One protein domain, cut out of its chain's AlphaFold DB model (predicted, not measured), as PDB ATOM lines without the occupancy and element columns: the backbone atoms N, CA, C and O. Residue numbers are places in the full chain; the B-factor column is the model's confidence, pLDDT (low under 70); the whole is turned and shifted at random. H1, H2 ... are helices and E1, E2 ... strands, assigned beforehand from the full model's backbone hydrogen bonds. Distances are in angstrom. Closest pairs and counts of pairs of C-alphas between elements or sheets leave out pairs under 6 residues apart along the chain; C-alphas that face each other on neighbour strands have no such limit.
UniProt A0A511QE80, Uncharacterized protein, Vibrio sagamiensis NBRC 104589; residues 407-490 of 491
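This is residues 407 to 490 of the 491 residues of an uncharacterized protein of Vibrio sagamiensis NBRC 104589 (UniProt A0A511QE80). A small sheet, the hairpin of E1 and E2 with the short strand E3 beside E2, has the helix H1 packed over E3, while the helix H2 only grazes the sheet. A long stretch with no named element, residues 460 to 485, leads from H2 back to E3. The printed part has 84 residues, with three named strands and two named helices in the order E1, E2, H1, H2, E3; the sheet runs E1, E2, E3, antiparallel. The class is mixed, helices and strands, with under half of the residues in named elements. The whole is compact, with a radius of gyration of the C-alphas of 11.8 A, and spans 35 by 24 by 23 A.

E1, residues 407 to 412, and E2, residues 416 to 423, form an antiparallel hairpin at 154 degrees; N 408 and O 420 are within hydrogen-bond range at 2.9 A. H1, residues 433 to 444, is on the sheet at a height of 9.0 A, two layers, a helix on one face of a sheet. The closest C-alphas of H1 and E3, residues 486 to 489, are those of Cys 440 and Cys 486, 5.3 A apart. H2, residues 451 to 459, only grazes the sheet with its residues 453 to 457, and is apart from H1. E3 is antiparallel to E2 at 145 degrees, with N 417 and O 488 at 2.8 A. In H1 and H2 every O i to N i+4 pair is within hydrogen-bond range.

E1 begins at C-alpha 407 (162.683, 197.694, 229.344) and measures 13.4 A. E2 measures 22.7 A, H1 15.6 A and H2 12.2 A. E3, 9.5 A, ends at C-alpha 489 (155.075, 190.418, 218.461).

The two C-alphas farthest apart, Ser 414 and Ser 479, are 35.6 A apart. The printed part has no cut; the link from H2 to E3 is long. Mean pLDDT of the printed part is 72.4, with 33 residues under 70, among them residues 407 to 417.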
ATOM      1  N   HIS A 407     163.523 197.524 230.530       63.19
ATOM      2  CA  HIS A 407     162.683 197.694 229.344       63.19
ATOM      3  C   HIS A 407     161.454 198.530 229.674       63.19
ATOM      4  O   HIS A 407     160.694 198.170 230.573       63.19
ATOM      5  N   THR A 408     161.231 199.589 228.902       62.31
ATOM      6  CA  THR A 408     160.023 200.409 228.996       62.31
ATOM      7  C   THR A 408     159.139 200.145 227.790       62.31
ATOM      8  O   THR A 408     159.561 200.291 226.642       62.31
ATOM      9  N   ILE A 409     157.895 199.747 228.048       65.31
ATOM     10  CA  ILE A 409     156.876 199.623 227.005       65.31
ATOM     11  C   ILE A 409     156.384 201.034 226.698       65.31
ATOM     12  O   ILE A 409     155.739 201.668 227.530       65.31
ATOM     13  N   LEU A 410     156.709 201.527 225.508       60.47
ATOM     14  CA  LEU A 410     156.277 202.844 225.050       60.47
ATOM     15  C   LEU A 410     154.837 202.796 224.547       60.47
ATOM     16  O   LEU A 410     154.039 203.691 224.811       60.47
ATOM     17  N   TYR A 411     154.509 201.737 223.815       64.06
ATOM     18  CA  TYR A 411     153.212 201.564 223.188       64.06
ATOM     19  C   TYR A 411     152.916 200.085 222.991       64.06
ATOM     20  O   TYR A 411     153.833 199.277 222.848       64.06
ATOM     21  N   HIS A 412     151.640 199.732 222.939       63.78
ATOM     22  CA  HIS A 412     151.211 198.413 222.506       63.78
ATOM     23  C   HIS A 412     150.021 198.559 221.561       63.78
ATOM     24  O   HIS A 412     149.135 199.390 221.777       63.78
ATOM     25  N   ASP A 413     150.020 197.761 220.503       67.56
ATOM     26  CA  ASP A 413     148.872 197.566 219.631       67.56
ATOM     27  C   ASP A 413     148.374 196.115 219.736       67.56
ATOM     28  O   ASP A 413     148.805 195.343 220.599       67.56
ATOM     29  N   SER A 414     147.387 195.761 218.915       52.41
ATOM     30  CA  SER A 414     146.773 194.433 218.937       52.41
ATOM     31  C   SER A 414     147.738 193.308 218.562       52.41
ATOM     32  O   SER A 414     147.498 192.163 218.935       52.41
ATOM     33  N   GLU A 415     148.825 193.611 217.855       56.06
ATOM     34  CA  GLU A 415     149.758 192.619 217.321       56.06
ATOM     35  C   GLU A 415     151.175 192.750 217.895       56.06
ATOM     36  O   GLU A 415     151.928 191.777 217.843       56.06
ATOM     37  N   HIS A 416     151.551 193.913 218.439       66.25
ATOM     38  CA  HIS A 416     152.917 194.195 218.864       66.25
ATOM     39  C   HIS A 416     153.028 195.083 220.114       66.25
ATOM     40  O   HIS A 416     152.279 196.044 220.301       66.25
ATOM     41  N   PHE A 417     154.073 194.841 220.907       64.44
ATOM     42  CA  PHE A 417     154.607 195.770 221.902       64.44
ATOM     43  C   PHE A 417     155.806 196.533 221.328       64.44
ATOM     44  O   PHE A 417     156.715 195.944 220.745       64.44
ATOM     45  N   TYR A 418     155.848 197.843 221.555       74.62
ATOM     46  CA  TYR A 418     156.970 198.713 221.209       74.62
ATOM     47  C   TYR A 418     157.761 198.994 222.477       74.62
ATOM     48  O   TYR A 418     157.327 199.739 223.360       74.62
ATOM     49  N   VAL A 419     158.918 198.352 222.573       73.56
ATOM     50  CA  VAL A 419     159.727 198.289 223.786       73.56
ATOM     51  C   VAL A 419     161.031 199.039 223.571       73.56
ATOM     52  O   VAL A 419     161.764 198.763 222.625       73.56
ATOM     53  N   MET A 420     161.344 199.966 224.468       78.44
ATOM     54  CA  MET A 420     162.599 200.708 224.465       78.44
ATOM     55  C   MET A 420     163.510 200.213 225.595       78.44
ATOM     56  O   MET A 420     163.091 200.225 226.756       78.44
ATOM     57  N   PRO A 421     164.746 199.784 225.294       75.56
ATOM     58  CA  PRO A 421     165.731 199.470 226.325       75.56
ATOM     59  C   PRO A 421     166.282 200.740 226.995       75.56
ATOM     60  O   PRO A 421     166.511 201.758 226.339       75.56
ATOM     61  N   GLU A 422     166.559 200.670 228.293       66.38
ATOM     62  CA  GLU A 422     167.063 201.766 229.124       66.38
ATOM     63  C   GLU A 422     168.352 201.385 229.854       66.38
ATOM     64  O   GLU A 422     168.447 200.326 230.472       66.38
ATOM     65  N   ALA A 423     169.348 202.272 229.831       64.06
ATOM     66  CA  ALA A 423     170.556 202.145 230.642       64.06
ATOM     67  C   ALA A 423     170.264 202.390 232.140       64.06
ATOM     68  O   ALA A 423     169.180 202.844 232.515       64.06
ATOM     69  N   GLU A 424     171.258 202.163 233.011       55.44
ATOM     70  CA  GLU A 424     171.160 202.551 234.425       55.44
ATOM     71  C   GLU A 424     170.709 204.029 234.548       55.44
ATOM     72  O   GLU A 424     171.301 204.914 233.928       55.44
ATOM     73  N   LYS A 425     169.677 204.286 235.376       51.47
ATOM     74  CA  LYS A 425     168.994 205.588 235.600       51.47
ATOM     75  C   LYS A 425     167.919 206.002 234.572       51.47
ATOM     76  O   LYS A 425     167.734 207.198 234.365       51.47
ATOM     77  N   GLN A 426     167.188 205.051 233.978       56.72
ATOM     78  CA  GLN A 426     166.022 205.319 233.103       56.72
ATOM     79  C   GLN A 426     166.345 206.189 231.874       56.72
ATOM     80  O   GLN A 426     165.499 206.914 231.352       56.72
ATOM     81  N   GLN A 427     167.598 206.165 231.419       64.38
ATOM     82  CA  GLN A 427     167.988 206.875 230.205       64.38
ATOM     83  C   GLN A 427     167.858 205.942 229.001       64.38
ATOM     84  O   GLN A 427     168.321 204.802 229.091       64.38
ATOM     85  N   PRO A 428     167.304 206.405 227.864       68.94
ATOM     86  CA  PRO A 428     167.206 205.588 226.661       68.94
ATOM     87  C   PRO A 428     168.566 205.010 226.267       68.94
ATOM     88  O   PRO A 428     169.540 205.750 226.085       68.94
ATOM     89  N   TYR A 429     168.639 203.685 226.145       76.75
ATOM     90  CA  TYR A 429     169.869 202.995 225.782       76.75
ATOM     91  C   TYR A 429     170.220 203.314 224.326       76.75
ATOM     92  O   TYR A 429     169.396 203.171 223.420       76.75
ATOM     93  N   LYS A 430     171.455 203.766 224.096       84.50
ATOM     94  CA  LYS A 430     171.963 204.084 222.760       84.50
ATOM     95  C   LYS A 430     172.992 203.046 222.353       84.50
ATOM     96  O   LYS A 430     173.902 202.737 223.116       84.50
ATOM     97  N   ALA A 431     172.863 202.528 221.141       79.56
ATOM     98  CA  ALA A 431     173.786 201.540 220.601       79.56
ATOM     99  C   ALA A 431     174.019 201.793 219.108       79.56
ATOM    100  O   ALA A 431     173.196 202.455 218.476       79.56
ATOM    101  N   PRO A 432     175.109 201.279 218.517       83.88
ATOM    102  CA  PRO A 432     175.238 201.210 217.066       83.88
ATOM    103  C   PRO A 432     174.131 200.346 216.459       83.88
ATOM    104  O   PRO A 432     173.712 199.364 217.078       83.88
ATOM    105  N   LEU A 433     173.699 200.663 215.235       80.00
ATOM    106  CA  LEU A 433     172.578 199.992 214.563       80.00
ATOM    107  C   LEU A 433     172.688 198.459 214.599       80.00
ATOM    108  O   LEU A 433     171.744 197.775 214.985       80.00
ATOM    109  N   LYS A 434     173.865 197.914 214.266       77.19
ATOM    110  CA  LYS A 434     174.103 196.462 214.258       77.19
ATOM    111  C   LYS A 434     173.847 195.833 215.632       77.19
ATOM    112  O   LYS A 434     173.218 194.785 215.722       77.19
ATOM    113  N   LYS A 435     174.276 196.505 216.705       78.88
ATOM    114  CA  LYS A 435     174.057 196.055 218.085       78.88
ATOM    115  C   LYS A 435     172.595 196.212 218.508       78.88
ATOM    116  O   LYS A 435     172.089 195.339 219.198       78.88
ATOM    117  N   ALA A 436     171.902 197.260 218.057       78.88
ATOM    118  CA  ALA A 436     170.466 197.441 218.288       78.88
ATOM    119  C   ALA A 436     169.627 196.329 217.630       78.88
ATOM    120  O   ALA A 436     168.742 195.761 218.267       78.88
ATOM    121  N   MET A 437     169.945 195.963 216.384       76.69
ATOM    122  CA  MET A 437     169.267 194.873 215.671       76.69
ATOM    123  C   MET A 437     169.489 193.517 216.349       76.69
ATOM    124  O   MET A 437     168.524 192.791 216.583       76.69
ATOM    125  N   VAL A 438     170.743 193.200 216.698       74.00
ATOM    126  CA  VAL A 438     171.100 191.975 217.439       74.00
ATOM    127  C   VAL A 438     170.406 191.950 218.800       74.00
ATOM    128  O   VAL A 438     169.838 190.934 219.179       74.00
ATOM    129  N   TYR A 439     170.356 193.081 219.507       76.75
ATOM    130  CA  TYR A 439     169.665 193.177 220.790       76.75
ATOM    131  C   TYR A 439     168.168 192.869 220.665       76.75
ATOM    132  O   TYR A 439     167.664 192.015 221.393       76.75
ATOM    133  N   CYS A 440     167.451 193.523 219.741       74.06
ATOM    134  CA  CYS A 440     166.019 193.268 219.564       74.06
ATOM    135  C   CYS A 440     165.750 191.800 219.220       74.06
ATOM    136  O   CYS A 440     164.852 191.191 219.799       74.06
ATOM    137  N   LYS A 441     166.563 191.219 218.333       69.44
ATOM    138  CA  LYS A 441     166.390 189.839 217.883       69.44
ATOM    139  C   LYS A 441     166.702 188.826 218.982       69.44
ATOM    140  O   LYS A 441     165.860 187.990 219.287       69.44
ATOM    141  N   ASP A 442     167.878 188.918 219.593       63.41
ATOM    142  CA  ASP A 442     168.413 187.835 220.423       63.41
ATOM    143  C   ASP A 442     168.049 187.991 221.907       63.41
ATOM    144  O   ASP A 442     168.072 187.013 222.653       63.41
ATOM    145  N   LYS A 443     167.704 189.206 222.366       66.50
ATOM    146  CA  LYS A 443     167.287 189.448 223.761       66.50
ATOM    147  C   LYS A 443     165.783 189.588 223.940       66.50
ATOM    148  O   LYS A 443     165.286 189.250 225.011       66.50
ATOM    149  N   LEU A 444     165.068 190.075 222.927       60.38
ATOM    150  CA  LEU A 444     163.626 190.329 223.006       60.38
ATOM    151  C   LEU A 444     162.797 189.512 222.011       60.38
ATOM    152  O   LEU A 444     161.582 189.686 221.978       60.38
ATOM    153  N   TYR A 445     163.420 188.630 221.218       67.19
ATOM    154  CA  TYR A 445     162.744 187.856 220.167       67.19
ATOM    155  C   TYR A 445     161.896 188.750 219.241       67.19
ATOM    156  O   TYR A 445     160.777 188.413 218.857       67.19
ATOM    157  N   ALA A 446     162.431 189.926 218.912       73.25
ATOM    158  CA  ALA A 446     161.714 191.038 218.302       73.25
ATOM    159  C   ALA A 446     162.465 191.626 217.102       73.25
ATOM    160  O   ALA A 446     163.668 191.432 216.929       73.25
ATOM    161  N   SER A 447     161.763 192.400 216.276       83.25
ATOM    162  CA  SER A 447     162.378 193.163 215.183       83.25
ATOM    163  C   SER A 447     162.620 194.612 215.592       83.25
ATOM    164  O   SER A 447     161.837 195.180 216.346       83.25
ATOM    165  N   LEU A 448     163.668 195.247 215.068       85.88
ATOM    166  CA  LEU A 448     163.826 196.700 215.175       85.88
ATOM    167  C   LEU A 448     162.684 197.403 214.411       85.88
ATOM    168  O   LEU A 448     162.366 196.997 213.290       85.88
ATOM    169  N   THR A 449     162.082 198.440 215.000       86.44
ATOM    170  CA  THR A 449     161.011 199.231 214.362       86.44
ATOM    171  C   THR A 449     161.444 199.793 213.011       86.44
ATOM    172  O   THR A 449     162.581 200.246 212.865       86.44
ATOM    173  N   ASN A 450     160.552 199.785 212.020       88.19
ATOM    174  CA  ASN A 450     160.797 200.454 210.737       88.19
ATOM    175  C   ASN A 450     160.462 201.959 210.814       88.19
ATOM    176  O   ASN A 450     160.106 202.474 211.876       88.19
ATOM    177  N   LEU A 451     160.629 202.689 209.707       81.62
ATOM    178  CA  LEU A 451     160.356 204.127 209.683       81.62
ATOM    179  C   LEU A 451     158.867 204.437 209.898       81.62
ATOM    180  O   LEU A 451     158.548 205.345 210.662       81.62
ATOM    181  N   ASP A 452     157.970 203.640 209.311       83.75
ATOM    182  CA  ASP A 452     156.518 203.787 209.475       83.75
ATOM    183  C   ASP A 452     156.085 203.596 210.937       83.75
ATOM    184  O   ASP A 452     155.244 204.332 211.450       83.75
ATOM    185  N   ASP A 453     156.694 202.639 211.641       84.38
ATOM    186  CA  ASP A 453     156.478 202.390 213.065       84.38
ATOM    187  C   ASP A 453     156.903 203.611 213.893       84.38
ATOM    188  O   ASP A 453     156.177 204.042 214.789       84.38
ATOM    189  N   LEU A 454     158.060 204.205 213.584       81.50
ATOM    190  CA  LEU A 454     158.549 205.403 214.271       81.50
ATOM    191  C   LEU A 454     157.674 206.628 213.980       81.50
ATOM    192  O   LEU A 454     157.392 207.394 214.902       81.50
ATOM    193  N   TRP A 455     157.205 206.798 212.742       81.69
ATOM    194  CA  TRP A 455     156.247 207.848 212.383       81.69
ATOM    195  C   TRP A 455     154.924 207.674 213.118       81.69
ATOM    196  O   TRP A 455     154.451 208.615 213.745       81.69
ATOM    197  N   ASN A 456     154.390 206.457 213.166       81.62
ATOM    198  CA  ASN A 456     153.176 206.140 213.913       81.62
ATOM    199  C   ASN A 456     153.331 206.433 215.421       81.62
ATOM    200  O   ASN A 456     152.442 207.012 216.048       81.62
ATOM    201  N   LEU A 457     154.476 206.081 216.016       77.19
ATOM    202  CA  LEU A 457     154.778 206.405 217.416       77.19
ATOM    203  C   LEU A 457     154.927 207.917 217.647       77.19
ATOM    204  O   LEU A 457     154.522 208.422 218.698       77.19
ATOM    205  N   ASN A 458     155.483 208.647 216.680       78.00
ATOM    206  CA  ASN A 458     155.632 210.097 216.742       78.00
ATOM    207  C   ASN A 458     154.292 210.832 216.580       78.00
ATOM    208  O   ASN A 458     153.998 211.734 217.362       78.00
ATOM    209  N   ASP A 459     153.443 210.405 215.645       75.19
ATOM    210  CA  ASP A 459     152.099 210.957 215.419       75.19
ATOM    211  C   ASP A 459     151.214 210.797 216.657       75.19
ATOM    212  O   ASP A 459     150.446 211.690 217.026       75.19
ATOM    213  N   LYS A 460     151.392 209.685 217.377       67.44
ATOM    214  CA  LYS A 460     150.747 209.432 218.672       67.44
ATOM    215  C   LYS A 460     151.380 210.199 219.837       67.44
ATOM    216  O   LYS A 460     150.869 210.119 220.951       67.44
ATOM    217  N   ARG A 461     152.461 210.950 219.598       74.62
ATOM    218  CA  ARG A 461     153.278 211.666 220.601       74.62
ATOM    219  C   ARG A 461     153.835 210.764 221.701       74.62
ATOM    220  O   ARG A 461     154.006 211.196 222.838       74.62
ATOM    221  N   ILE A 462     154.092 209.508 221.359       69.12
ATOM    222  CA  ILE A 462     154.636 208.500 222.271       69.12
ATOM    223  C   ILE A 462     156.156 208.416 222.130       69.12
ATOM    224  O   ILE A 462     156.848 208.073 223.087       69.12
ATOM    225  N   LEU A 463     156.676 208.739 220.943       74.06
ATOM    226  CA  LEU A 463     158.103 208.688 220.670       74.06
ATOM    227  C   LEU A 463     158.863 209.687 221.570       74.06
ATOM    228  O   LEU A 463     158.604 210.893 221.489       74.06
ATOM    229  N   PRO A 464     159.794 209.223 222.430       71.31
ATOM    230  CA  PRO A 464     160.601 210.107 223.264       71.31
ATOM    231  C   PRO A 464     161.473 211.041 222.421       71.31
ATOM    232  O   PRO A 464     161.750 210.779 221.254       71.31
ATOM    233  N   SER A 465     161.961 212.130 223.012       73.44
ATOM    234  CA  SER A 465     162.870 213.024 222.297       73.44
ATOM    235  C   SER A 465     164.219 212.346 222.031       73.44
ATOM    236  O   SER A 465     164.888 211.822 222.929       73.44
ATOM    237  N   GLY A 466     164.654 212.363 220.773       75.94
ATOM    238  CA  GLY A 466     165.935 211.785 220.394       75.94
ATOM    239  C   GLY A 466     166.024 211.378 218.934       75.94
ATOM    240  O   GLY A 466     165.081 211.512 218.164       75.94
ATOM    241  N   LEU A 467     167.200 210.873 218.574       80.56
ATOM    242  CA  LEU A 467     167.424 210.204 217.301       80.56
ATOM    243  C   LEU A 467     167.243 208.704 217.512       80.56
ATOM    244  O   LEU A 467     167.828 208.151 218.451       80.56
ATOM    245  N   PHE A 468     166.475 208.077 216.624       83.62
ATOM    246  CA  PHE A 468     166.170 206.652 216.659       83.62
ATOM    247  C   PHE A 468     166.757 205.934 215.452       83.62
ATOM    248  O   PHE A 468     166.864 206.509 214.367       83.62
ATOM    249  N   TRP A 469     167.147 204.683 215.662       86.62
ATOM    250  CA  TRP A 469     167.400 203.746 214.581       86.62
ATOM    251  C   TRP A 469     166.083 203.223 214.026       86.62
ATOM    252  O   TRP A 469     165.241 202.740 214.786       86.62
ATOM    253  N   SER A 470     165.955 203.259 212.703       85.94
ATOM    254  CA  SER A 470     164.977 202.453 211.981       85.94
ATOM    255  C   SER A 470     165.651 201.199 211.415       85.94
ATOM    256  O   SER A 470     166.848 201.204 211.123       85.94
ATOM    257  N   SER A 471     164.890 200.124 211.204       78.12
ATOM    258  CA  SER A 471     165.371 198.934 210.479       78.12
ATOM    259  C   SER A 471     165.721 199.202 209.012       78.12
ATOM    260  O   SER A 471     166.302 198.338 208.359       78.12
ATOM    261  N   GLN A 472     165.400 200.397 208.511       76.81
ATOM    262  CA  GLN A 472     165.701 200.872 207.163       76.81
ATOM    263  C   GLN A 472     166.921 201.812 207.125       76.81
ATOM    264  O   GLN A 472     167.349 202.198 206.039       76.81
ATOM    265  N   ASP A 473     167.517 202.168 208.271       71.31
ATOM    266  CA  ASP A 473     168.716 203.010 208.310       71.31
ATOM    267  C   ASP A 473     169.911 202.210 207.760       71.31
ATOM    268  O   ASP A 473     170.449 201.337 208.433       71.31
ATOM    269  N   THR A 474     170.372 202.494 206.541       55.22
ATOM    270  CA  THR A 474     171.560 201.843 205.956       55.22
ATOM    271  C   THR A 474     172.675 202.860 205.728       55.22
ATOM    272  O   THR A 474     172.471 203.848 205.029       55.22
ATOM    273  N   GLY A 475     173.868 202.618 206.288       53.12
ATOM    274  CA  GLY A 475     175.071 203.419 206.005       53.12
ATOM    275  C   GLY A 475     175.542 204.377 207.107       53.12
ATOM    276  O   GLY A 475     176.347 205.265 206.825       53.12
ATOM    277  N   SER A 476     175.090 204.228 208.358       53.62
ATOM    278  CA  SER A 476     175.637 205.040 209.454       53.62
ATOM    279  C   SER A 476     177.091 204.681 209.757       53.62
ATOM    280  O   SER A 476     177.495 203.521 209.636       53.62
ATOM    281  N   LYS A 477     177.884 205.657 210.217       55.34
ATOM    282  CA  LYS A 477     179.249 205.381 210.687       55.34
ATOM    283  C   LYS A 477     179.164 204.355 211.820       55.34
ATOM    284  O   LYS A 477     178.266 204.445 212.657       55.34
ATOM    285  N   SER A 478     180.085 203.390 211.882       53.56
ATOM    286  CA  SER A 478     180.047 202.338 212.919       53.56
ATOM    287  C   SER A 478     180.151 202.889 214.351       53.56
ATOM    288  O   SER A 478     179.908 202.159 215.309       53.56
ATOM    289  N   SER A 479     180.513 204.168 214.492       58.12
ATOM    290  CA  SER A 479     180.589 204.924 215.740       58.12
ATOM    291  C   SER A 479     179.275 205.581 216.174       58.12
ATOM    292  O   SER A 479     179.186 206.014 217.321       58.12
ATOM    293  N   ASP A 480     178.279 205.711 215.292       74.56
ATOM    294  CA  ASP A 480     177.051 206.442 215.610       74.56
ATOM    295  C   ASP A 480     176.184 205.624 216.569       74.56
ATOM    296  O   ASP A 480     175.906 204.447 216.342       74.56
ATOM    297  N   GLN A 481     175.738 206.258 217.655       81.19
ATOM    298  CA  GLN A 481     174.875 205.639 218.655       81.19
ATOM    299  C   GLN A 481     173.562 206.412 218.753       81.19
ATOM    300  O   GLN A 481     173.529 207.561 219.200       81.19
ATOM    301  N   LYS A 482     172.467 205.764 218.355       83.06
ATOM    302  CA  LYS A 482     171.101 206.279 218.485       83.06
ATOM    303  C   LYS A 482     170.290 205.395 219.429       83.06
ATOM    304  O   LYS A 482     170.691 204.273 219.748       83.06
ATOM    305  N   GLN A 483     169.164 205.934 219.879       88.06
ATOM    306  CA  GLN A 483     168.154 205.177 220.612       88.06
ATOM    307  C   GLN A 483     167.499 204.169 219.662       88.06
ATOM    308  O   GLN A 483     167.565 204.327 218.442       88.06
ATOM    309  N   PHE A 484     166.870 203.127 220.189       85.94
ATOM    310  CA  PHE A 484     166.168 202.159 219.353       85.94
ATOM    311  C   PHE A 484     164.977 201.554 220.084       85.94
ATOM    312  O   PHE A 484     164.960 201.476 221.311       85.94
ATOM    313  N   ILE A 485     163.979 201.146 219.304       84.50
ATOM    314  CA  ILE A 485     162.738 200.560 219.799       84.50
ATOM    315  C   ILE A 485     162.573 199.197 219.135       84.50
ATOM    316  O   ILE A 485     162.692 199.053 217.919       84.50
ATOM    317  N   CYS A 486     162.318 198.181 219.946       79.25
ATOM    318  CA  CYS A 486     162.058 196.831 219.484       79.25
ATOM    319  C   CYS A 486     160.546 196.622 219.375       79.25
ATOM    320  O   CYS A 486     159.807 196.837 220.333       79.25
ATOM    321  N   LYS A 487     160.101 196.189 218.200       84.62
ATOM    322  CA  LYS A 487     158.741 195.753 217.908       84.62
ATOM    323  C   LYS A 487     158.635 194.257 218.189       84.62
ATOM    324  O   LYS A 487     159.074 193.425 217.392       84.62
ATOM    325  N   VAL A 488     158.113 193.938 219.364       71.38
ATOM    326  CA  VAL A 488     157.906 192.579 219.867       71.38
ATOM    327  C   VAL A 488     156.524 192.127 219.431       71.38
ATOM    328  O   VAL A 488     155.563 192.850 219.658       71.38
ATOM    329  N   LYS A 489     156.393 190.955 218.816       68.31
ATOM    330  CA  LYS A 489     155.075 190.418 218.461       68.31
ATOM    331  C   LYS A 489     154.368 189.887 219.713       68.31
ATOM    332  O   LYS A 489     155.005 189.228 220.533       68.31
ATOM    333  N   ASN A 490     153.073 190.152 219.845       56.62
ATOM    334  CA  ASN A 490     152.230 189.549 220.875       56.62
ATOM    335  C   ASN A 490     152.217 188.027 220.639       56.62
ATOM    336  O   ASN A 490     151.873 187.588 219.539       56.62
TER     337      ASN A 490